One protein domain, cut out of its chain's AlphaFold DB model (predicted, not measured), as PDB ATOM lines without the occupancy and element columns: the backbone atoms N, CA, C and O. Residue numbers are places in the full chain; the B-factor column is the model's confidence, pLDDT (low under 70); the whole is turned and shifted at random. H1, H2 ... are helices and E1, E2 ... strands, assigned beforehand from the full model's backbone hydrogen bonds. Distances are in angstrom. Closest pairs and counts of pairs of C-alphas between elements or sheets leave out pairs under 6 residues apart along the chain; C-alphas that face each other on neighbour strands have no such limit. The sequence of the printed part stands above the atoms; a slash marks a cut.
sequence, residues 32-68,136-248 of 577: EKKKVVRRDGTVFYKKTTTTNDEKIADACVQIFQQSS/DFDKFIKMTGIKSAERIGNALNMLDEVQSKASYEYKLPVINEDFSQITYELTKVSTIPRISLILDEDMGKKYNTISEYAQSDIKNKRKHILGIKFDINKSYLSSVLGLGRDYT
ATOM      1  N   GLU A  32      48.511  61.753 124.182       75.12
ATOM      2  CA  GLU A  32      47.504  62.802 124.156       75.12
ATOM      3  C   GLU A  32      47.757  63.750 122.987       75.12
ATOM      4  O   GLU A  32      48.859  64.258 122.765       75.12
ATOM      5  N   LYS A  33      46.714  63.985 122.196       69.06
ATOM      6  CA  LYS A  33      46.800  64.826 121.007       69.06
ATOM      7  C   LYS A  33      46.433  66.254 121.365       69.06
ATOM      8  O   LYS A  33      45.303  66.511 121.771       69.06
ATOM      9  N   LYS A  34      47.329  67.203 121.095       65.88
ATOM     10  CA  LYS A  34      46.980  68.625 121.174       65.88
ATOM     11  C   LYS A  34      46.412  69.082 119.836       65.88
ATOM     12  O   LYS A  34      47.090  68.992 118.809       65.88
ATOM     13  N   LYS A  35      45.169  69.569 119.845       68.94
ATOM     14  CA  LYS A  35      44.562  70.250 118.698       68.94
ATOM     15  C   LYS A  35      45.318  71.559 118.462       68.94
ATOM     16  O   LYS A  35      45.421  72.381 119.367       68.94
ATOM     17  N   VAL A  36      45.857  71.745 117.263       69.00
ATOM     18  CA  VAL A  36      46.512  72.984 116.835       69.00
ATOM     19  C   VAL A  36      45.744  73.531 115.646       69.00
ATOM     20  O   VAL A  36      45.536  72.830 114.657       69.00
ATOM     21  N   VAL A  37      45.318  74.783 115.752       73.06
ATOM     22  CA  VAL A  37      44.660  75.509 114.666       73.06
ATOM     23  C   VAL A  37      45.698  76.445 114.061       73.06
ATOM     24  O   VAL A  37      46.297  77.254 114.771       73.06
ATOM     25  N   ARG A  38      45.987  76.282 112.772       74.31
ATOM     26  CA  ARG A  38      46.861  77.201 112.035       74.31
ATOM     27  C   ARG A  38      46.148  78.532 111.798       74.31
ATOM     28  O   ARG A  38      44.928  78.620 111.887       74.31
ATOM     29  N   ARG A  39      46.920  79.565 111.441       71.56
ATOM     30  CA  ARG A  39      46.381  80.881 111.048       71.56
ATOM     31  C   ARG A  39      45.418  80.800 109.853       71.56
ATOM     32  O   ARG A  39      44.569  81.666 109.723       71.56
ATOM     33  N   ASP A  40      45.532  79.759 109.029       75.06
ATOM     34  CA  ASP A  40      44.652  79.469 107.887       75.06
ATOM     35  C   ASP A  40      43.360  78.706 108.269       75.06
ATOM     36  O   ASP A  40      42.607  78.291 107.394       75.06
ATOM     37  N   GLY A  41      43.102  78.481 109.565       68.75
ATOM     38  CA  GLY A  41      41.943  77.730 110.059       68.75
ATOM     39  C   GLY A  41      42.105  76.205 110.026       68.75
ATOM     40  O   GLY A  41      41.273  75.486 110.584       68.75
ATOM     41  N   THR A  42      43.192  75.682 109.450       69.00
ATOM     42  CA  THR A  42      43.433  74.238 109.366       69.00
ATOM     43  C   THR A  42      43.715  73.661 110.747       69.00
ATOM     44  O   THR A  42      44.664  74.052 111.436       69.00
ATOM     45  N   VAL A  43      42.911  72.675 111.138       56.38
ATOM     46  CA  VAL A  43      43.095  71.917 112.374       56.38
ATOM     47  C   VAL A  43      44.030  70.741 112.113       56.38
ATOM     48  O   VAL A  43      43.719  69.859 111.317       56.38
ATOM     49  N   PHE A  44      45.147  70.674 112.832       57.19
ATOM     50  CA  PHE A  44      45.994  69.485 112.874       57.19
ATOM     51  C   PHE A  44      46.310  69.094 114.316       57.19
ATOM     52  O   PHE A  44      46.409  69.931 115.208       57.19
ATOM     53  N   TYR A  45      46.469  67.798 114.561       58.03
ATOM     54  CA  TYR A  45      46.802  67.285 115.886       58.03
ATOM     55  C   TYR A  45      48.316  67.110 115.992       58.03
ATOM     56  O   TYR A  45      48.904  66.287 115.286       58.03
ATOM     57  N   LYS A  46      48.965  67.907 116.847       59.41
ATOM     58  CA  LYS A  46      50.413  67.831 117.070       59.41
ATOM     59  C   LYS A  46      50.715  66.770 118.128       59.41
ATOM     60  O   LYS A  46      50.039  66.694 119.155       59.41
ATOM     61  N   LYS A  47      51.750  65.965 117.874       61.38
ATOM     62  CA  LYS A  47      52.319  65.047 118.869       61.38
ATOM     63  C   LYS A  47      52.943  65.860 120.000       61.38
ATOM     64  O   LYS A  47      53.668  66.817 119.734       61.38
ATOM     65  N   THR A  48      52.645  65.483 121.235       63.53
ATOM     66  CA  THR A  48      53.072  66.206 122.441       63.53
ATOM     67  C   THR A  48      54.364  65.661 123.040       63.53
ATOM     68  O   THR A  48      55.015  66.393 123.773       63.53
ATOM     69  N   THR A  49      54.757  64.426 122.703       78.94
ATOM     70  CA  THR A  49      55.965  63.790 123.250       78.94
ATOM     71  C   THR A  49      57.226  64.182 122.483       78.94
ATOM     72  O   THR A  49      57.259  64.124 121.251       78.94
ATOM     73  N   THR A  50      58.275  64.482 123.228       86.94
ATOM     74  CA  THR A  50      59.612  64.909 122.823       86.94
ATOM     75  C   THR A  50      60.658  63.985 123.450       86.94
ATOM     76  O   THR A  50      60.350  63.190 124.333       86.94
ATOM     77  N   THR A  51      61.916  64.092 123.023       89.56
ATOM     78  CA  THR A  51      63.027  63.365 123.662       89.56
ATOM     79  C   THR A  51      63.217  63.761 125.127       89.56
ATOM     80  O   THR A  51      63.599  62.922 125.933       89.56
ATOM     81  N   ASN A  52      62.907  65.007 125.497       90.44
ATOM     82  CA  ASN A  52      62.960  65.457 126.886       90.44
ATOM     83  C   ASN A  52      61.937  64.724 127.762       90.44
ATOM     84  O   ASN A  52      62.284  64.325 128.868       90.44
ATOM     85  N   ASP A  53      60.719  64.490 127.262       89.81
ATOM     86  CA  ASP A  53      59.707  63.734 128.014       89.81
ATOM     87  C   ASP A  53      60.192  62.291 128.284       89.81
ATOM     88  O   ASP A  53      60.051  61.790 129.398       89.81
ATOM     89  N   GLU A  54      60.852  61.647 127.311       91.12
ATOM     90  CA  GLU A  54      61.438  60.304 127.486       91.12
ATOM     91  C   GLU A  54      62.624  60.312 128.477       91.12
ATOM     92  O   GLU A  54      62.736  59.429 129.325       91.12
ATOM     93  N   LYS A  55      63.481  61.346 128.450       92.00
ATOM     94  CA  LYS A  55      64.589  61.508 129.418       92.00
ATOM     95  C   LYS A  55      64.103  61.692 130.853       92.00
ATOM     96  O   LYS A  55      64.757  61.212 131.784       92.00
ATOM     97  N   ILE A  56      62.980  62.392 131.029       90.62
ATOM     98  CA  ILE A  56      62.310  62.563 132.323       90.62
ATOM     99  C   ILE A  56      61.733  61.228 132.791       90.62
ATOM    100  O   ILE A  56      61.941  60.865 133.946       90.62
ATOM    101  N   ALA A  57      61.069  60.476 131.908       89.00
ATOM    102  CA  ALA A  57      60.558  59.144 132.228       89.00
ATOM    103  C   ALA A  57      61.688  58.201 132.683       89.00
ATOM    104  O   ALA A  57      61.608  57.636 133.774       89.00
ATOM    105  N   ASP A  58      62.787  58.121 131.924       90.25
ATOM    106  CA  ASP A  58      63.969  57.328 132.292       90.25
ATOM    107  C   ASP A  58      64.583  57.788 133.632       90.25
ATOM    108  O   ASP A  58      65.048  56.961 134.417       90.25
ATOM    109  N   ALA A  59      64.592  59.100 133.918       89.38
ATOM    110  CA  ALA A  59      65.061  59.629 135.202       89.38
ATOM    111  C   ALA A  59      64.171  59.169 136.363       89.38
ATOM    112  O   ALA A  59      64.690  58.750 137.392       89.38
ATOM    113  N   CYS A  60      62.847  59.215 136.191       87.12
ATOM    114  CA  CYS A  60      61.891  58.769 137.205       87.12
ATOM    115  C   CYS A  60      62.065  57.274 137.505       87.12
ATOM    116  O   CYS A  60      62.157  56.895 138.673       87.12
ATOM    117  N   VAL A  61      62.195  56.445 136.462       85.19
ATOM    118  CA  VAL A  61      62.459  55.003 136.598       85.19
ATOM    119  C   VAL A  61      63.774  54.761 137.341       85.19
ATOM    120  O   VAL A  61      63.802  53.987 138.295       85.19
ATOM    121  N   GLN A  62      64.851  55.457 136.960       85.50
ATOM    122  CA  GLN A  62      66.147  55.304 137.622       85.50
ATOM    123  C   GLN A  62      66.095  55.706 139.100       85.50
ATOM    124  O   GLN A  62      66.625  54.987 139.944       85.50
ATOM    125  N   ILE A  63      65.482  56.850 139.422       83.94
ATOM    126  CA  ILE A  63      65.382  57.337 140.804       83.94
ATOM    127  C   ILE A  63      64.618  56.335 141.653       83.94
ATOM    128  O   ILE A  63      65.077  55.997 142.741       83.94
ATOM    129  N   PHE A  64      63.492  55.832 141.147       80.81
ATOM    130  CA  PHE A  64      62.748  54.812 141.859       80.81
ATOM    131  C   PHE A  64      63.594  53.554 142.074       80.81
ATOM    132  O   PHE A  64      63.710  53.100 143.205       80.81
ATOM    133  N   GLN A  65      64.241  53.019 141.036       79.81
ATOM    134  CA  GLN A  65      65.039  51.785 141.137       79.81
ATOM    135  C   GLN A  65      66.256  51.917 142.063       79.81
ATOM    136  O   GLN A  65      66.759  50.917 142.566       79.81
ATOM    137  N   GLN A  66      66.723  53.142 142.305       78.88
ATOM    138  CA  GLN A  66      67.797  53.447 143.253       78.88
ATOM    139  C   GLN A  66      67.282  53.854 144.643       78.88
ATOM    140  O   GLN A  66      68.088  54.121 145.536       78.88
ATOM    141  N   SER A  67      65.964  53.940 144.832       75.25
ATOM    142  CA  SER A  67      65.368  54.424 146.072       75.25
ATOM    143  C   SER A  67      65.404  53.383 147.194       75.25
ATOM    144  O   SER A  67      65.475  52.181 146.945       75.25
ATOM    145  N   SER A  68      65.328  53.830 148.453       68.69
ATOM    146  CA  SER A  68      65.090  52.937 149.597       68.69
ATOM    147  C   SER A  68      63.783  52.163 149.441       68.69
ATOM    148  O   SER A  68      63.739  50.986 149.782       68.69
ATOM    149  N   ASP A 136      65.529  65.841 146.182       92.50
ATOM    150  CA  ASP A 136      65.947  67.225 145.972       92.50
ATOM    151  C   ASP A 136      65.693  67.677 144.520       92.50
ATOM    152  O   ASP A 136      65.914  66.933 143.555       92.50
ATOM    153  N   PHE A 137      65.240  68.922 144.376       92.75
ATOM    154  CA  PHE A 137      64.866  69.499 143.090       92.75
ATOM    155  C   PHE A 137      66.058  69.584 142.130       92.75
ATOM    156  O   PHE A 137      65.962  69.117 140.994       92.75
ATOM    157  N   ASP A 138      67.199  70.125 142.567       91.00
ATOM    158  CA  ASP A 138      68.360  70.299 141.683       91.00
ATOM    159  C   ASP A 138      68.953  68.950 141.288       91.00
ATOM    160  O   ASP A 138      69.357  68.746 140.140       91.00
ATOM    161  N   LYS A 139      68.946  67.994 142.221       91.19
ATOM    162  CA  LYS A 139      69.331  66.610 141.963       91.19
ATOM    163  C   LYS A 139      68.463  65.990 140.874       91.19
ATOM    164  O   LYS A 139      69.016  65.433 139.927       91.19
ATOM    165  N   PHE A 140      67.139  66.129 140.955       91.75
ATOM    166  CA  PHE A 140      66.237  65.646 139.909       91.75
ATOM    167  C   PHE A 140      66.532  66.294 138.556       91.75
ATOM    168  O   PHE A 140      66.745  65.587 137.569       91.75
ATOM    169  N   ILE A 141      66.600  67.629 138.510       92.62
ATOM    170  CA  ILE A 141      66.850  68.376 137.274       92.62
ATOM    171  C   ILE A 141      68.170  67.942 136.638       92.62
ATOM    172  O   ILE A 141      68.196  67.612 135.450       92.62
ATOM    173  N   LYS A 142      69.241  67.824 137.427       90.00
ATOM    174  CA  LYS A 142      70.534  67.315 136.959       90.00
ATOM    175  C   LYS A 142      70.420  65.889 136.425       90.00
ATOM    176  O   LYS A 142      70.978  65.587 135.371       90.00
ATOM    177  N   MET A 143      69.678  65.021 137.116       88.12
ATOM    178  CA  MET A 143      69.468  63.644 136.680       88.12
ATOM    179  C   MET A 143      68.750  63.564 135.338       88.12
ATOM    180  O   MET A 143      69.088  62.660 134.583       88.12
ATOM    181  N   THR A 144      67.837  64.478 134.987       89.44
ATOM    182  CA  THR A 144      67.173  64.471 133.663       89.44
ATOM    183  C   THR A 144      68.141  64.662 132.488       89.44
ATOM    184  O   THR A 144      67.854  64.210 131.382       89.44
ATOM    185  N   GLY A 145      69.288  65.318 132.703       87.06
ATOM    186  CA  GLY A 145      70.241  65.656 131.641       87.06
ATOM    187  C   GLY A 145      69.747  66.734 130.662       87.06
ATOM    188  O   GLY A 145      70.311  66.882 129.576       87.06
ATOM    189  N   ILE A 146      68.691  67.479 131.011       89.94
ATOM    190  CA  ILE A 146      68.089  68.513 130.161       89.94
ATOM    191  C   ILE A 146      68.687  69.880 130.510       89.94
ATOM    192  O   ILE A 146      68.288  70.518 131.480       89.94
ATOM    193  N   LYS A 147      69.606  70.377 129.671       88.31
ATOM    194  CA  LYS A 147      70.312  71.656 129.899       88.31
ATOM    195  C   LYS A 147      69.371  72.849 130.088       88.31
ATOM    196  O   LYS A 147      69.603  73.706 130.931       88.31
ATOM    197  N   SER A 148      68.280  72.923 129.321       88.56
ATOM    198  CA  SER A 148      67.339  74.048 129.420       88.56
ATOM    199  C   SER A 148      66.615  74.114 130.765       88.56
ATOM    200  O   SER A 148      66.155  75.197 131.127       88.56
ATOM    201  N   ALA A 149      66.518  72.992 131.487       89.44
ATOM    202  CA  ALA A 149      65.876  72.899 132.792       89.44
ATOM    203  C   ALA A 149      66.756  73.444 133.934       89.44
ATOM    204  O   ALA A 149      66.261  73.634 135.035       89.44
ATOM    205  N   GLU A 150      68.021  73.802 133.685       88.06
ATOM    206  CA  GLU A 150      68.839  74.537 134.668       88.06
ATOM    207  C   GLU A 150      68.228  75.907 135.019       88.06
ATOM    208  O   GLU A 150      68.452  76.452 136.098       88.06
ATOM    209  N   ARG A 151      67.406  76.470 134.121       91.50
ATOM    210  CA  ARG A 151      66.617  77.673 134.401       91.50
ATOM    211  C   ARG A 151      65.304  77.289 135.072       91.50
ATOM    212  O   ARG A 151      64.485  76.598 134.469       91.50
ATOM    213  N   ILE A 152      65.050  77.844 136.258       92.25
ATOM    214  CA  ILE A 152      63.887  77.489 137.084       92.25
ATOM    215  C   ILE A 152      62.541  77.583 136.347       92.25
ATOM    216  O   ILE A 152      61.741  76.660 136.428       92.25
ATOM    217  N   GLY A 153      62.301  78.645 135.569       90.12
ATOM    218  CA  GLY A 153      61.046  78.788 134.817       90.12
ATOM    219  C   GLY A 153      60.843  77.675 133.784       90.12
ATOM    220  O   GLY A 153      59.750  77.134 133.659       90.12
ATOM    221  N   ASN A 154      61.918  77.269 133.104       91.31
ATOM    222  CA  ASN A 154      61.866  76.165 132.149       91.31
ATOM    223  C   ASN A 154      61.662  74.822 132.852       91.31
ATOM    224  O   ASN A 154      60.919  73.995 132.339       91.31
ATOM    225  N   ALA A 155      62.302  74.601 134.005       92.62
ATOM    226  CA  ALA A 155      62.095  73.390 134.796       92.62
ATOM    227  C   ALA A 155      60.642  73.250 135.251       92.62
ATOM    228  O   ALA A 155      60.057  72.187 135.087       92.62
ATOM    229  N   LEU A 156      60.051  74.323 135.782       92.75
ATOM    230  CA  LEU A 156      58.664  74.312 136.242       92.75
ATOM    231  C   LEU A 156      57.687  74.046 135.092       92.75
ATOM    232  O   LEU A 156      56.856  73.150 135.204       92.75
ATOM    233  N   ASN A 157      57.846  74.738 133.959       89.56
ATOM    234  CA  ASN A 157      57.026  74.492 132.768       89.56
ATOM    235  C   ASN A 157      57.196  73.059 132.251       89.56
ATOM    236  O   ASN A 157      56.224  72.403 131.899       89.56
ATOM    237  N   MET A 158      58.428  72.550 132.239       90.31
ATOM    238  CA  MET A 158      58.717  71.176 131.839       90.31
ATOM    239  C   MET A 158      58.010  70.167 132.753       90.31
ATOM    240  O   MET A 158      57.365  69.257 132.246       90.31
ATOM    241  N   LEU A 159      58.107  70.325 134.077       90.12
ATOM    242  CA  LEU A 159      57.475  69.437 135.058       90.12
ATOM    243  C   LEU A 159      55.943  69.465 135.009       90.12
ATOM    244  O   LEU A 159      55.319  68.446 135.296       90.12
ATOM    245  N   ASP A 160      55.350  70.610 134.674       87.94
ATOM    246  CA  ASP A 160      53.903  70.768 134.509       87.94
ATOM    247  C   ASP A 160      53.435  70.114 133.201       87.94
ATOM    248  O   ASP A 160      52.570  69.241 133.196       87.94
ATOM    249  N   GLU A 161      54.083  70.453 132.082       84.44
ATOM    250  CA  GLU A 161      53.680  69.981 130.758       84.44
ATOM    251  C   GLU A 161      53.868  68.478 130.566       84.44
ATOM    252  O   GLU A 161      53.198  67.886 129.726       84.44
ATOM    253  N   VAL A 162      54.851  67.864 131.226       84.31
ATOM    254  CA  VAL A 162      55.205  66.457 130.992       84.31
ATOM    255  C   VAL A 162      54.140  65.487 131.518       84.31
ATOM    256  O   VAL A 162      54.042  64.354 131.038       84.31
ATOM    257  N   GLN A 163      53.324  65.926 132.479       78.19
ATOM    258  CA  GLN A 163      52.332  65.077 133.129       78.19
ATOM    259  C   GLN A 163      51.217  64.699 132.147       78.19
ATOM    260  O   GLN A 163      50.772  65.510 131.340       78.19
ATOM    261  N   SER A 164      50.776  63.441 132.194       74.88
ATOM    262  CA  SER A 164      49.654  62.908 131.395       74.88
ATOM    263  C   SER A 164      49.820  62.897 129.863       74.88
ATOM    264  O   SER A 164      48.951  62.373 129.172       74.88
ATOM    265  N   LYS A 165      50.950  63.357 129.301       84.00
ATOM    266  CA  LYS A 165      51.184  63.376 127.839       84.00
ATOM    267  C   LYS A 165      51.105  62.005 127.172       84.00
ATOM    268  O   LYS A 165      50.742  61.915 125.994       84.00
ATOM    269  N   ALA A 166      51.520  60.953 127.871       86.50
ATOM    270  CA  ALA A 166      51.617  59.624 127.296       86.50
ATOM    271  C   ALA A 166      51.386  58.507 128.308       86.50
ATOM    272  O   ALA A 166      51.611  58.655 129.510       86.50
ATOM    273  N   SER A 167      50.957  57.363 127.782       87.75
ATOM    274  CA  SER A 167      50.688  56.167 128.566       87.75
ATOM    275  C   SER A 167      50.916  54.889 127.769       87.75
ATOM    276  O   SER A 167      50.654  54.853 126.567       87.75
ATOM    277  N   TYR A 168      51.293  53.822 128.460       87.69
ATOM    278  CA  TYR A 168      51.245  52.457 127.958       87.69
ATOM    279  C   TYR A 168      49.883  51.828 128.248       87.69
ATOM    280  O   TYR A 168      49.292  52.068 129.302       87.69
ATOM    281  N   GLU A 169      49.398  51.009 127.323       87.88
ATOM    282  CA  GLU A 169      48.181  50.226 127.481       87.88
ATOM    283  C   GLU A 169      48.414  48.765 127.126       87.88
ATOM    284  O   GLU A 169      48.955  48.435 126.068       87.88
ATOM    285  N   TYR A 170      47.986  47.878 128.016       84.88
ATOM    286  CA  TYR A 170      48.097  46.443 127.810       84.88
ATOM    287  C   TYR A 170      47.016  45.698 128.590       84.88
ATOM    288  O   TYR A 170      46.388  46.231 129.504       84.88
ATOM    289  N   LYS A 171      46.779  44.449 128.190       84.12
ATOM    290  CA  LYS A 171      45.848  43.553 128.871       84.12
ATOM    291  C   LYS A 171      46.583  42.825 129.984       84.12
ATOM    292  O   LYS A 171      47.550  42.116 129.712       84.12
ATOM    293  N   LEU A 172      46.119  42.999 131.211       80.56
ATOM    294  CA  LEU A 172      46.641  42.323 132.386       80.56
ATOM    295  C   LEU A 172      45.753  41.109 132.691       80.56
ATOM    296  O   LEU A 172      44.537  41.281 132.794       80.56
ATOM    297  N   PRO A 173      46.311  39.894 132.809       85.12
ATOM    298  CA  PRO A 173      45.531  38.745 133.233       85.12
ATOM    299  C   PRO A 173      45.141  38.893 134.707       85.12
ATOM    300  O   PRO A 173      45.970  39.241 135.557       85.12
ATOM    301  N   VAL A 174      43.874  38.614 134.983       87.62
ATOM    302  CA  VAL A 174      43.275  38.603 136.317       87.62
ATOM    303  C   VAL A 174      42.588  37.265 136.490       87.62
ATOM    304  O   VAL A 174      41.913  36.779 135.584       87.62
ATOM    305  N   ILE A 175      42.794  36.642 137.641       91.75
ATOM    306  CA  ILE A 175      42.188  35.362 137.964       91.75
ATOM    307  C   ILE A 175      41.162  35.556 139.076       91.75
ATOM    308  O   ILE A 175      41.394  36.287 140.042       91.75
ATOM    309  N   ASN A 176      39.994  34.945 138.904       91.56
ATOM    310  CA  ASN A 176      38.934  35.000 139.900       91.56
ATOM    311  C   ASN A 176      39.288  34.177 141.151       91.56
ATOM    312  O   ASN A 176      40.254  33.414 141.182       91.56
ATOM    313  N   GLU A 177      38.500  34.339 142.214       87.25
ATOM    314  CA  GLU A 177      38.849  33.786 143.524       87.25
ATOM    315  C   GLU A 177      38.899  32.249 143.584       87.25
ATOM    316  O   GLU A 177      39.634  31.685 144.397       87.25
ATOM    317  N   ASP A 178      38.137  31.560 142.744       89.56
ATOM    318  CA  ASP A 178      38.145  30.096 142.666       89.56
ATOM    319  C   ASP A 178      39.126  29.554 141.614       89.56
ATOM    320  O   ASP A 178      39.206  28.346 141.392       89.56
ATOM    321  N   PHE A 179      39.873  30.446 140.963       91.12
ATOM    322  CA  PHE A 179      40.820  30.151 139.898       91.12
ATOM    323  C   PHE A 179      40.239  29.419 138.682       91.12
ATOM    324  O   PHE A 179      40.979  28.827 137.883       91.12
ATOM    325  N   SER A 180      38.919  29.437 138.505       88.00
ATOM    326  CA  SER A 180      38.258  28.787 137.374       88.00
ATOM    327  C   SER A 180      38.486  29.553 136.071       88.00
ATOM    328  O   SER A 180      38.733  28.926 135.035       88.00
ATOM    329  N   GLN A 181      38.504  30.888 136.133       91.12
ATOM    330  CA  GLN A 181      38.497  31.768 134.970       91.12
ATOM    331  C   GLN A 181      39.605  32.824 135.033       91.12
ATOM    332  O   GLN A 181      39.753  33.548 136.016       91.12
ATOM    333  N   ILE A 182      40.341  32.945 133.924       91.06
ATOM    334  CA  ILE A 182      41.255  34.059 133.669       91.06
ATOM    335  C   ILE A 182      40.517  35.072 132.791       91.06
ATOM    336  O   ILE A 182      40.089  34.750 131.678       91.06
ATOM    337  N   THR A 183      40.364  36.290 133.292       91.94
ATOM    338  CA  THR A 183      39.883  37.453 132.545       91.94
ATOM    339  C   THR A 183      41.055  38.382 132.228       91.94
ATOM    340  O   THR A 183      42.178  38.188 132.692       91.94
ATOM    341  N   TYR A 184      40.818  39.375 131.372       87.94
ATOM    342  CA  TYR A 184      41.850  40.317 130.946       87.94
ATOM    343  C   TYR A 184      41.358  41.744 131.127       87.94
ATOM    344  O   TYR A 184      40.452  42.185 130.419       87.94
ATOM    345  N   GLU A 185      41.995  42.473 132.034       85.31
ATOM    346  CA  GLU A 185      41.680  43.869 132.312       85.31
ATOM    347  C   GLU A 185      42.588  44.793 131.500       85.31
ATOM    348  O   GLU A 185      43.809  44.622 131.454       85.31
ATOM    349  N   LEU A 186      41.999  45.785 130.827       84.69
ATOM    350  CA  LEU A 186      42.776  46.794 130.112       84.69
ATOM    351  C   LEU A 186      43.386  47.763 131.127       84.69
ATOM    352  O   LEU A 186      42.687  48.576 131.725       84.69
ATOM    353  N   THR A 187      44.703  47.697 131.286       80.62
ATOM    354  CA  THR A 187      45.457  48.573 132.182       80.62
ATOM    355  C   THR A 187      46.058  49.727 131.390       80.62
ATOM    356  O   THR A 187      46.684  49.509 130.352       80.62
ATOM    357  N   LYS A 188      45.896  50.956 131.895       84.50
ATOM    358  CA  LYS A 188      46.534  52.170 131.365       84.50
ATOM    359  C   LYS A 188      47.527  52.724 132.384       84.50
ATOM    360  O   LYS A 188      47.183  52.947 133.547       84.50
ATOM    361  N   VAL A 189      48.751  52.973 131.935       79.81
ATOM    362  CA  VAL A 189      49.861  53.404 132.788       79.81
ATOM    363  C   VAL A 189      50.529  54.638 132.211       79.81
ATOM    364  O   VAL A 189      51.059  54.576 131.108       79.81
ATOM    365  N   SER A 190      50.527  55.751 132.940       83.88
ATOM    366  CA  SER A 190      51.262  56.954 132.534       83.88
ATOM    367  C   SER A 190      52.760  56.669 132.455       83.88
ATOM    368  O   SER A 190      53.300  55.959 133.296       83.88
ATOM    369  N   THR A 191      53.452  57.227 131.462       81.94
ATOM    370  CA  THR A 191      54.910  57.040 131.331       81.94
ATOM    371  C   THR A 191      55.699  57.691 132.462       81.94
ATOM    372  O   THR A 191      56.806  57.262 132.781       81.94
ATOM    373  N   ILE A 192      55.123  58.729 133.061       85.19
ATOM    374  CA  ILE A 192      55.703  59.520 134.138       85.19
ATOM    375  C   ILE A 192      54.708  59.490 135.303       85.19
ATOM    376  O   ILE A 192      53.505  59.661 135.067       85.19
ATOM    377  N   PRO A 193      55.179  59.247 136.540       82.69
ATOM    378  CA  PRO A 193      54.325  59.266 137.719       82.69
ATOM    379  C   PRO A 193      53.843  60.694 137.981       82.69
ATOM    380  O   PRO A 193      54.341  61.655 137.393       82.69
ATOM    381  N   ARG A 194      52.869  60.867 138.874       87.31
ATOM    382  CA  ARG A 194      52.433  62.220 139.224       87.31
ATOM    383  C   ARG A 194      53.570  62.928 139.958       87.31
ATOM    384  O   ARG A 194      54.117  62.385 140.916       87.31
ATOM    385  N   ILE A 195      53.908  64.133 139.505       89.31
ATOM    386  CA  ILE A 195      54.969  64.957 140.089       89.31
ATOM    387  C   ILE A 195      54.325  66.148 140.797       89.31
ATOM    388  O   ILE A 195      53.464  66.820 140.231       89.31
ATOM    389  N   SER A 196      54.746  66.424 142.026       91.81
ATOM    390  CA  SER A 196      54.337  67.607 142.792       91.81
ATOM    391  C   SER A 196      55.556  68.292 143.407       91.81
ATOM    392  O   SER A 196      56.576  67.651 143.662       91.81
ATOM    393  N   LEU A 197      55.470  69.602 143.638       93.81
ATOM    394  CA  LEU A 197      56.519  70.336 144.346       93.81
ATOM    395  C   LEU A 197      56.297  70.245 145.849       93.81
ATOM    396  O   LEU A 197      55.171  70.349 146.328       93.81
ATOM    397  N   ILE A 198      57.394  70.105 146.580       94.06
ATOM    398  CA  ILE A 198      57.420  70.311 148.021       94.06
ATOM    399  C   ILE A 198      57.892  71.739 148.220       94.06
ATOM    400  O   ILE A 198      59.046  72.060 147.931       94.06
ATOM    401  N   LEU A 199      56.975  72.596 148.644       94.19
ATOM    402  CA  LEU A 199      57.247  73.999 148.912       94.19
ATOM    403  C   LEU A 199      57.446  74.217 150.414       94.19
ATOM    404  O   LEU A 199      57.012  73.395 151.223       94.19
ATOM    405  N   ASP A 200      58.102  75.316 150.786       93.38
ATOM    406  CA  ASP A 200      58.099  75.775 152.178       93.38
ATOM    407  C   ASP A 200      56.671  76.048 152.684       93.38
ATOM    408  O   ASP A 200      55.717  76.123 151.908       93.38
ATOM    409  N   GLU A 201      56.506  76.152 154.004       91.44
ATOM    410  CA  GLU A 201      55.179  76.225 154.629       91.44
ATOM    411  C   GLU A 201      54.341  77.407 154.110       91.44
ATOM    412  O   GLU A 201      53.135  77.271 153.882       91.44
ATOM    413  N   ASP A 202      54.985  78.550 153.867       90.44
ATOM    414  CA  ASP A 202      54.325  79.764 153.391       90.44
ATOM    415  C   ASP A 202      53.801  79.612 151.961       90.44
ATOM    416  O   ASP A 202      52.690  80.058 151.653       90.44
ATOM    417  N   MET A 203      54.590  79.000 151.073       91.19
ATOM    418  CA  MET A 203      54.209  78.814 149.674       91.19
ATOM    419  C   MET A 203      53.309  77.594 149.478       91.19
ATOM    420  O   MET A 203      52.387  77.653 148.664       91.19
ATOM    421  N   GLY A 204      53.501  76.530 150.259       87.12
ATOM    422  CA  GLY A 204      52.676  75.321 150.221       87.12
ATOM    423  C   GLY A 204      51.221  75.553 150.635       87.12
ATOM    424  O   GLY A 204      50.337  74.850 150.162       87.12
ATOM    425  N   LYS A 205      50.941  76.577 151.456       89.62
ATOM    426  CA  LYS A 205      49.563  77.007 151.776       89.62
ATOM    427  C   LYS A 205      48.893  77.800 150.646       89.62
ATOM    428  O   LYS A 205      47.672  77.927 150.641       89.62
ATOM    429  N   LYS A 206      49.676  78.378 149.728       91.06
ATOM    430  CA  LYS A 206      49.193  79.297 148.680       91.06
ATOM    431  C   LYS A 206      49.038  78.638 147.315       91.06
ATOM    432  O   LYS A 206      48.189  79.070 146.544       91.06
ATOM    433  N   TYR A 207      49.863  77.640 147.012       91.75
ATOM    434  CA  TYR A 207      49.912  77.007 145.697       91.75
ATOM    435  C   TYR A 207      49.813  75.496 145.836       91.75
ATOM    436  O   TYR A 207      50.620  74.878 146.528       91.75
ATOM    437  N   ASN A 208      48.848  74.905 145.133       85.62
ATOM    438  CA  ASN A 208      48.577  73.470 145.189       85.62
ATOM    439  C   ASN A 208      49.137  72.722 143.974       85.62
ATOM    440  O   ASN A 208      49.285  71.499 144.012       85.62
ATOM    441  N   THR A 209      49.433  73.432 142.880       89.12
ATOM    442  CA  THR A 209      49.922  72.829 141.633       89.12
ATOM    443  C   THR A 209      51.222  73.457 141.138       89.12
ATOM    444  O   THR A 209      51.558  74.600 141.460       89.12
ATOM    445  N   ILE A 210      51.956  72.702 140.310       91.00
ATOM    446  CA  ILE A 210      53.166  73.198 139.642       91.00
ATOM    447  C   ILE A 210      52.814  74.393 138.755       91.00
ATOM    448  O   ILE A 210      53.514  75.400 138.812       91.00
ATOM    449  N   SER A 211      51.715  74.311 137.996       90.12
ATOM    450  CA  SER A 211      51.246  75.392 137.123       90.12
ATOM    451  C   SER A 211      50.958  76.691 137.881       90.12
ATOM    452  O   SER A 211      51.478  77.743 137.510       90.12
ATOM    453  N   GLU A 212      50.199  76.626 138.980       91.75
ATOM    454  CA  GLU A 212      49.895  77.799 139.817       91.75
ATOM    455  C   GLU A 212      51.178  78.445 140.355       91.75
ATOM    456  O   GLU A 212      51.370  79.660 140.267       91.75
ATOM    457  N   TYR A 213      52.103  77.624 140.860       93.44
ATOM    458  CA  TYR A 213      53.375  78.113 141.376       93.44
ATOM    459  C   TYR A 213      54.263  78.707 140.268       93.44
ATOM    460  O   TYR A 213      54.876  79.765 140.445       93.44
ATOM    461  N   ALA A 214      54.304  78.065 139.099       90.94
ATOM    462  CA  ALA A 214      55.062  78.512 137.935       90.94
ATOM    463  C   ALA A 214      54.583  79.873 137.419       90.94
ATOM    464  O   ALA A 214      55.417  80.699 137.040       90.94
ATOM    465  N   GLN A 215      53.273  80.125 137.458       91.81
ATOM    466  CA  GLN A 215      52.639  81.357 136.979       91.81
ATOM    467  C   GLN A 215      52.635  82.494 138.013       91.81
ATOM    468  O   GLN A 215      52.344  83.629 137.655       91.81
ATOM    469  N   SER A 216      52.994  82.223 139.269       92.12
ATOM    470  CA  SER A 216      53.049  83.247 140.319       92.12
ATOM    471  C   SER A 216      54.101  84.339 140.064       92.12
ATOM    472  O   SER A 216      55.148  84.092 139.457       92.12
ATOM    473  N   ASP A 217      53.889  85.527 140.634       90.38
ATOM    474  CA  ASP A 217      54.826  86.664 140.558       90.38
ATOM    475  C   ASP A 217      56.005  86.571 141.549       90.38
ATOM    476  O   ASP A 217      56.746  87.533 141.771       90.38
ATOM    477  N   ILE A 218      56.205  85.404 142.168       89.88
ATOM    478  CA  ILE A 218      57.255  85.197 143.167       89.88
ATOM    479  C   ILE A 218      58.636  85.347 142.528       89.88
ATOM    480  O   ILE A 218      59.007  84.634 141.589       89.88
ATOM    481  N   LYS A 219      59.440  86.246 143.101       86.81
ATOM    482  CA  LYS A 219      60.864  86.380 142.780       86.81
ATOM    483  C   LYS A 219      61.646  85.239 143.433       86.81
ATOM    484  O   LYS A 219      61.367  84.861 144.562       86.81
ATOM    485  N   ASN A 220      62.655  84.711 142.739       89.62
ATOM    486  CA  ASN A 220      63.521  83.628 143.232       89.62
ATOM    487  C   ASN A 220      62.781  82.337 143.634       89.62
ATOM    488  O   ASN A 220      63.101  81.730 144.655       89.62
ATOM    489  N   LYS A 221      61.850  81.866 142.787       93.06
ATOM    490  CA  LYS A 221      61.055  80.633 142.984       93.06
ATOM    491  C   LYS A 221      61.850  79.439 143.527       93.06
ATOM    492  O   LYS A 221      61.397  78.746 144.427       93.06
ATOM    493  N   ARG A 222      63.083  79.231 143.052       93.00
ATOM    494  CA  ARG A 222      63.944  78.121 143.494       93.00
ATOM    495  C   ARG A 222      64.133  78.058 145.018       93.00
ATOM    496  O   ARG A 222      64.184  76.950 145.541       93.00
ATOM    497  N   LYS A 223      64.220  79.200 145.714       93.12
ATOM    498  CA  LYS A 223      64.459  79.269 147.171       93.12
ATOM    499  C   LYS A 223      63.358  78.578 147.980       93.12
ATOM    500  O   LYS A 223      63.640  78.040 149.042       93.12
ATOM    501  N   HIS A 224      62.132  78.600 147.473       93.62
ATOM    502  CA  HIS A 224      60.957  78.090 148.175       93.62
ATOM    503  C   HIS A 224      60.654  76.625 147.845       93.62
ATOM    504  O   HIS A 224      59.707  76.064 148.385       93.62
ATOM    505  N   ILE A 225      61.425  76.006 146.945       94.06
ATOM    506  CA  ILE A 225      61.263  74.599 146.575       94.06
ATOM    507  C   ILE A 225      62.206  73.763 147.439       94.06
ATOM    508  O   ILE A 225      63.426  73.813 147.274       94.06
ATOM    509  N   LEU A 226      61.625  72.972 148.334       91.06
ATOM    510  CA  LEU A 226      62.334  72.031 149.198       91.06
ATOM    511  C   LEU A 226      62.650  70.718 148.473       91.06
ATOM    512  O   LEU A 226      63.647  70.070 148.772       91.06
ATOM    513  N   GLY A 227      61.826  70.332 147.499       93.00
ATOM    514  CA  GLY A 227      62.033  69.108 146.737       93.00
ATOM    515  C   GLY A 227      60.916  68.811 145.748       93.00
ATOM    516  O   GLY A 227      60.012  69.617 145.518       93.00
ATOM    517  N   ILE A 228      60.995  67.625 145.164       92.56
ATOM    518  CA  ILE A 228      59.992  67.054 144.275       92.56
ATOM    519  C   ILE A 228      59.442  65.795 144.931       92.56
ATOM    520  O   ILE A 228      60.205  64.915 145.330       92.56
ATOM    521  N   LYS A 229      58.116  65.709 145.008       90.81
ATOM    522  CA  LYS A 229      57.382  64.525 145.439       90.81
ATOM    523  C   LYS A 229      56.871  63.770 144.216       90.81
ATOM    524  O   LYS A 229      56.275  64.370 143.319       90.81
ATOM    525  N   PHE A 230      57.065  62.461 144.217       87.38
ATOM    526  CA  PHE A 230      56.461  61.549 143.259       87.38
ATOM    527  C   PHE A 230      55.362  60.756 143.944       87.38
ATOM    528  O   PHE A 230      55.604  60.163 144.996       87.38
ATOM    529  N   ASP A 231      54.187  60.715 143.322       83.81
ATOM    530  CA  ASP A 231      53.116  59.801 143.703       83.81
ATOM    531  C   ASP A 231      53.010  58.716 142.623       83.81
ATOM    532  O   ASP A 231      52.577  58.965 141.488       83.81
ATOM    533  N   ILE A 232      53.438  57.501 142.964       76.88
ATOM    534  CA  ILE A 232      53.326  56.343 142.082       76.88
ATOM    535  C   ILE A 232      51.895  55.820 142.148       76.88
ATOM    536  O   ILE A 232      51.400  55.439 143.206       76.88
ATOM    537  N   ASN A 233      51.220  55.768 140.999       69.12
ATOM    538  CA  ASN A 233      49.918  55.117 140.937       69.12
ATOM    539  C   ASN A 233      50.071  53.581 140.856       69.12
ATOM    540  O   ASN A 233      51.101  53.035 140.453       69.12
ATOM    541  N   LYS A 234      48.996  52.875 141.210       67.19
ATOM    542  CA  LYS A 234      48.908  51.404 141.242       67.19
ATOM    543  C   LYS A 234      49.244  50.745 139.901       67.19
ATOM    544  O   LYS A 234      49.831  49.671 139.841       67.19
ATOM    545  N   SER A 235      48.919  51.418 138.800       60.91
ATOM    546  CA  SER A 235      49.235  50.931 137.461       60.91
ATOM    547  C   SER A 235      50.700  51.208 137.074       60.91
ATOM    548  O   SER A 235      51.304  50.419 136.358       60.91
ATOM    549  N   TYR A 236      51.338  52.240 137.622       64.56
ATOM    550  CA  TYR A 236      52.755  52.564 137.428       64.56
ATOM    551  C   TYR A 236      53.661  51.614 138.197       64.56
ATOM    552  O   TYR A 236      54.706  51.235 137.674       64.56
ATOM    553  N   LEU A 237      53.217  51.106 139.348       61.06
ATOM    554  CA  LEU A 237      53.843  49.969 140.025       61.06
ATOM    555  C   LEU A 237      54.102  48.817 139.048       61.06
ATOM    556  O   LEU A 237      55.247  48.429 138.857       61.06
ATOM    557  N   SER A 238      53.089  48.365 138.307       53.97
ATOM    558  CA  SER A 238      53.255  47.305 137.299       53.97
ATOM    559  C   SER A 238      54.192  47.649 136.124       53.97
ATOM    560  O   SER A 238      54.576  46.743 135.391       53.97
ATOM    561  N   SER A 239      54.573  48.925 135.954       52.12
ATOM    562  CA  SER A 239      55.515  49.435 134.936       52.12
ATOM    563  C   SER A 239      56.907  49.795 135.474       52.12
ATOM    564  O   SER A 239      57.863  49.921 134.723       52.12
ATOM    565  N   VAL A 240      57.058  49.959 136.779       51.69
ATOM    566  CA  VAL A 240      58.321  50.410 137.380       51.69
ATOM    567  C   VAL A 240      59.014  49.315 138.147       51.69
ATOM    568  O   VAL A 240      60.240  49.292 138.258       51.69
ATOM    569  N   LEU A 241      58.222  48.378 138.633       53.25
ATOM    570  CA  LEU A 241      58.694  47.417 139.587       53.25
ATOM    571  C   LEU A 241      59.635  46.382 139.010       53.25
ATOM    572  O   LEU A 241      60.462  45.905 139.772       53.25
ATOM    573  N   GLY A 242      59.528  46.021 137.722       52.25
ATOM    574  CA  GLY A 242      60.326  44.923 137.151       52.25
ATOM    575  C   GLY A 242      60.454  43.756 138.135       52.25
ATOM    576  O   GLY A 242      61.542  43.215 138.295       52.25
ATOM    577  N   LEU A 243      59.381  43.513 138.900       49.16
ATOM    578  CA  LEU A 243      59.426  42.793 140.161       49.16
ATOM    579  C   LEU A 243      59.564  41.330 139.777       49.16
ATOM    580  O   LEU A 243      58.610  40.708 139.312       49.16
ATOM    581  N   GLY A 244      60.794  40.839 139.857       52.16
ATOM    582  CA  GLY A 244      61.159  39.478 139.505       52.16
ATOM    583  C   GLY A 244      61.993  39.365 138.238       52.16
ATOM    584  O   GLY A 244      62.741  40.261 137.854       52.16
ATOM    585  N   ARG A 245      61.903  38.199 137.595       56.66
ATOM    586  CA  ARG A 245      62.760  37.815 136.461       56.66
ATOM    587  C   ARG A 245      62.257  38.317 135.098       56.66
ATOM    588  O   ARG A 245      62.997  38.222 134.120       56.66
ATOM    589  N   ASP A 246      61.032  38.847 135.007       72.44
ATOM    590  CA  ASP A 246      60.388  39.197 133.728       72.44
ATOM    591  C   ASP A 246      60.454  40.694 133.380       72.44
ATOM    592  O   ASP A 246      59.456  41.414 133.271       72.44
ATOM    593  N   TYR A 247      61.679  41.177 133.191       80.69
ATOM    594  CA  TYR A 247      61.954  42.545 132.768       80.69
ATOM    595  C   TYR A 247      62.809  42.594 131.499       80.69
ATOM    596  O   TYR A 247      63.299  41.591 130.967       80.69
ATOM    597  N   THR A 248      62.962  43.812 131.002       85.19
ATOM    598  CA  THR A 248      63.850  44.216 129.922       85.19
ATOM    599  C   THR A 248      64.735  45.346 130.430       85.19
ATOM    600  O   THR A 248      64.235  46.317 130.991       85.19
TER     601      THR A 248
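What this domain is: This is residues 32 to 68 and 136 to 248 of the 577 residues of the protein "Replication initiation protein" of Malaciobacter mytili LMG 24559 (UniProt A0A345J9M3). A small body is built round the two-strand ribbon E5 and E6, with H2 packing on E6, H4 beside E5, H1 and H3 next to H2, and the short helices H5 and H7 at one end of the ribbon. Two hairpins lead away from this body in different directions, the short E1 and E2 and the long E3 and E4, whose tip, residues 176 to 181, sticks out; H8 packs on E4 near the root of the long hairpin. The printed part has 150 residues, with eight named helices and six named strands in the order E1 E2 H1 H2 H3 H4 E3 E4 E5 H5 H6 H7 E6 H8, and the class is mixed, helices and strands. The strands form three separate antiparallel pairs, E1 with E2, E3 with E4 and E5 with E6. The whole is loose, with a radius of gyration of the C-alphas of 18.8 A and spans of 62 by 51 by 30 A.

Where its parts are: E1 is residues 33 to 37, beginning at C-alpha 33 at (46.800, 64.826, 121.007), and E2 is residues 43 to 47. H1, residues 51 to 65, is the longest helix at 21.1 A. After the cut come H2, residues 137 to 144, 10.9 A; H3, residues 147 to 150; and H4, residues 152 to 161, 14.2 A. E3, residues 166 to 175, is 28.1 A long and ends at C-alpha 175 at (42.188, 35.362, 137.964). E4, residues 182 to 190, is 25.0 A and E5, residues 194 to 199, is 16.0 A. H5 is residues 201 to 204, H6 residues 210 to 215 and H7 residues 221 to 224. E6, residues 225 to 231, is 17.1 A, and H8, residues 234 to 240, ends at C-alpha 240 at (58.321, 50.410, 137.380).

How they stand to each other: E1 and E2 form a hairpin, antiparallel at 142 degrees, with N 36 and O 44 2.8 A apart, within hydrogen-bond range. H1 touches H2 with residues 55 to 59 alone, the closest C-alphas being those of Ile 56 and Thr 144 at 5.4 A, at a steep tilt of 67 degrees, opposite ways. The closest C-alphas of H2 and E6 are those of Phe 137 and Gly 227, 4.6 A apart. H2 and H3 touch only at the corner, and only just, with 3 pairs of C-alphas within 8 A; H3 and H4 also touch only at the corner, at Ala 149 and Ala 155, 4.3 A between C-alphas. H4 touches H6 at a steep tilt of 49 degrees, opposite ways, the C-alphas of Asp 160 and Ile 210 being closest at 5.7 A. The hairpin E3 and E4 is antiparallel at 158 degrees, with N 172 and O 185 2.8 A apart, within hydrogen-bond range. E5 and E6 are antiparallel at 154 degrees, with N 196 and O 229 2.9 A apart, also within range. H5 and H7 are close but not clearly touching, the closest C-alphas being those of Met 203 and His 224 at 7.0 A. The closest C-alphas of E4 and H8 are those of Val 189 and Ser 235, 5.3 A apart. H1, with residues 61 to 65 alone, and H8 only just touch, with 3 pairs of C-alphas within 8 A, the closest Val 61 and Val 240 at 6.2 A, about perpendicular at 84 degrees. In H1, H2, H4 and H6 every O i to N i+4 pair is within hydrogen-bond range, in H8 1 of 3, beside 3 of 4 O i to N i+3 pairs, and H3, H5 and H7 are too short for an O i to N i+4 pair.

The domain as a whole: The two C-alphas farthest apart are those of Ser 180 and Lys 219, at 62.1 A. Residues 69 to 135 are not printed, and C-alphas 68 and 136 are 14.8 A apart across this cut. Of the links that are printed whole, E3 to E4 is short and the others are tight. The mean pLDDT of the printed part is 82.9; it is under 70 at residues 33 to 36, 41 to 48, 68 and 233 to 245.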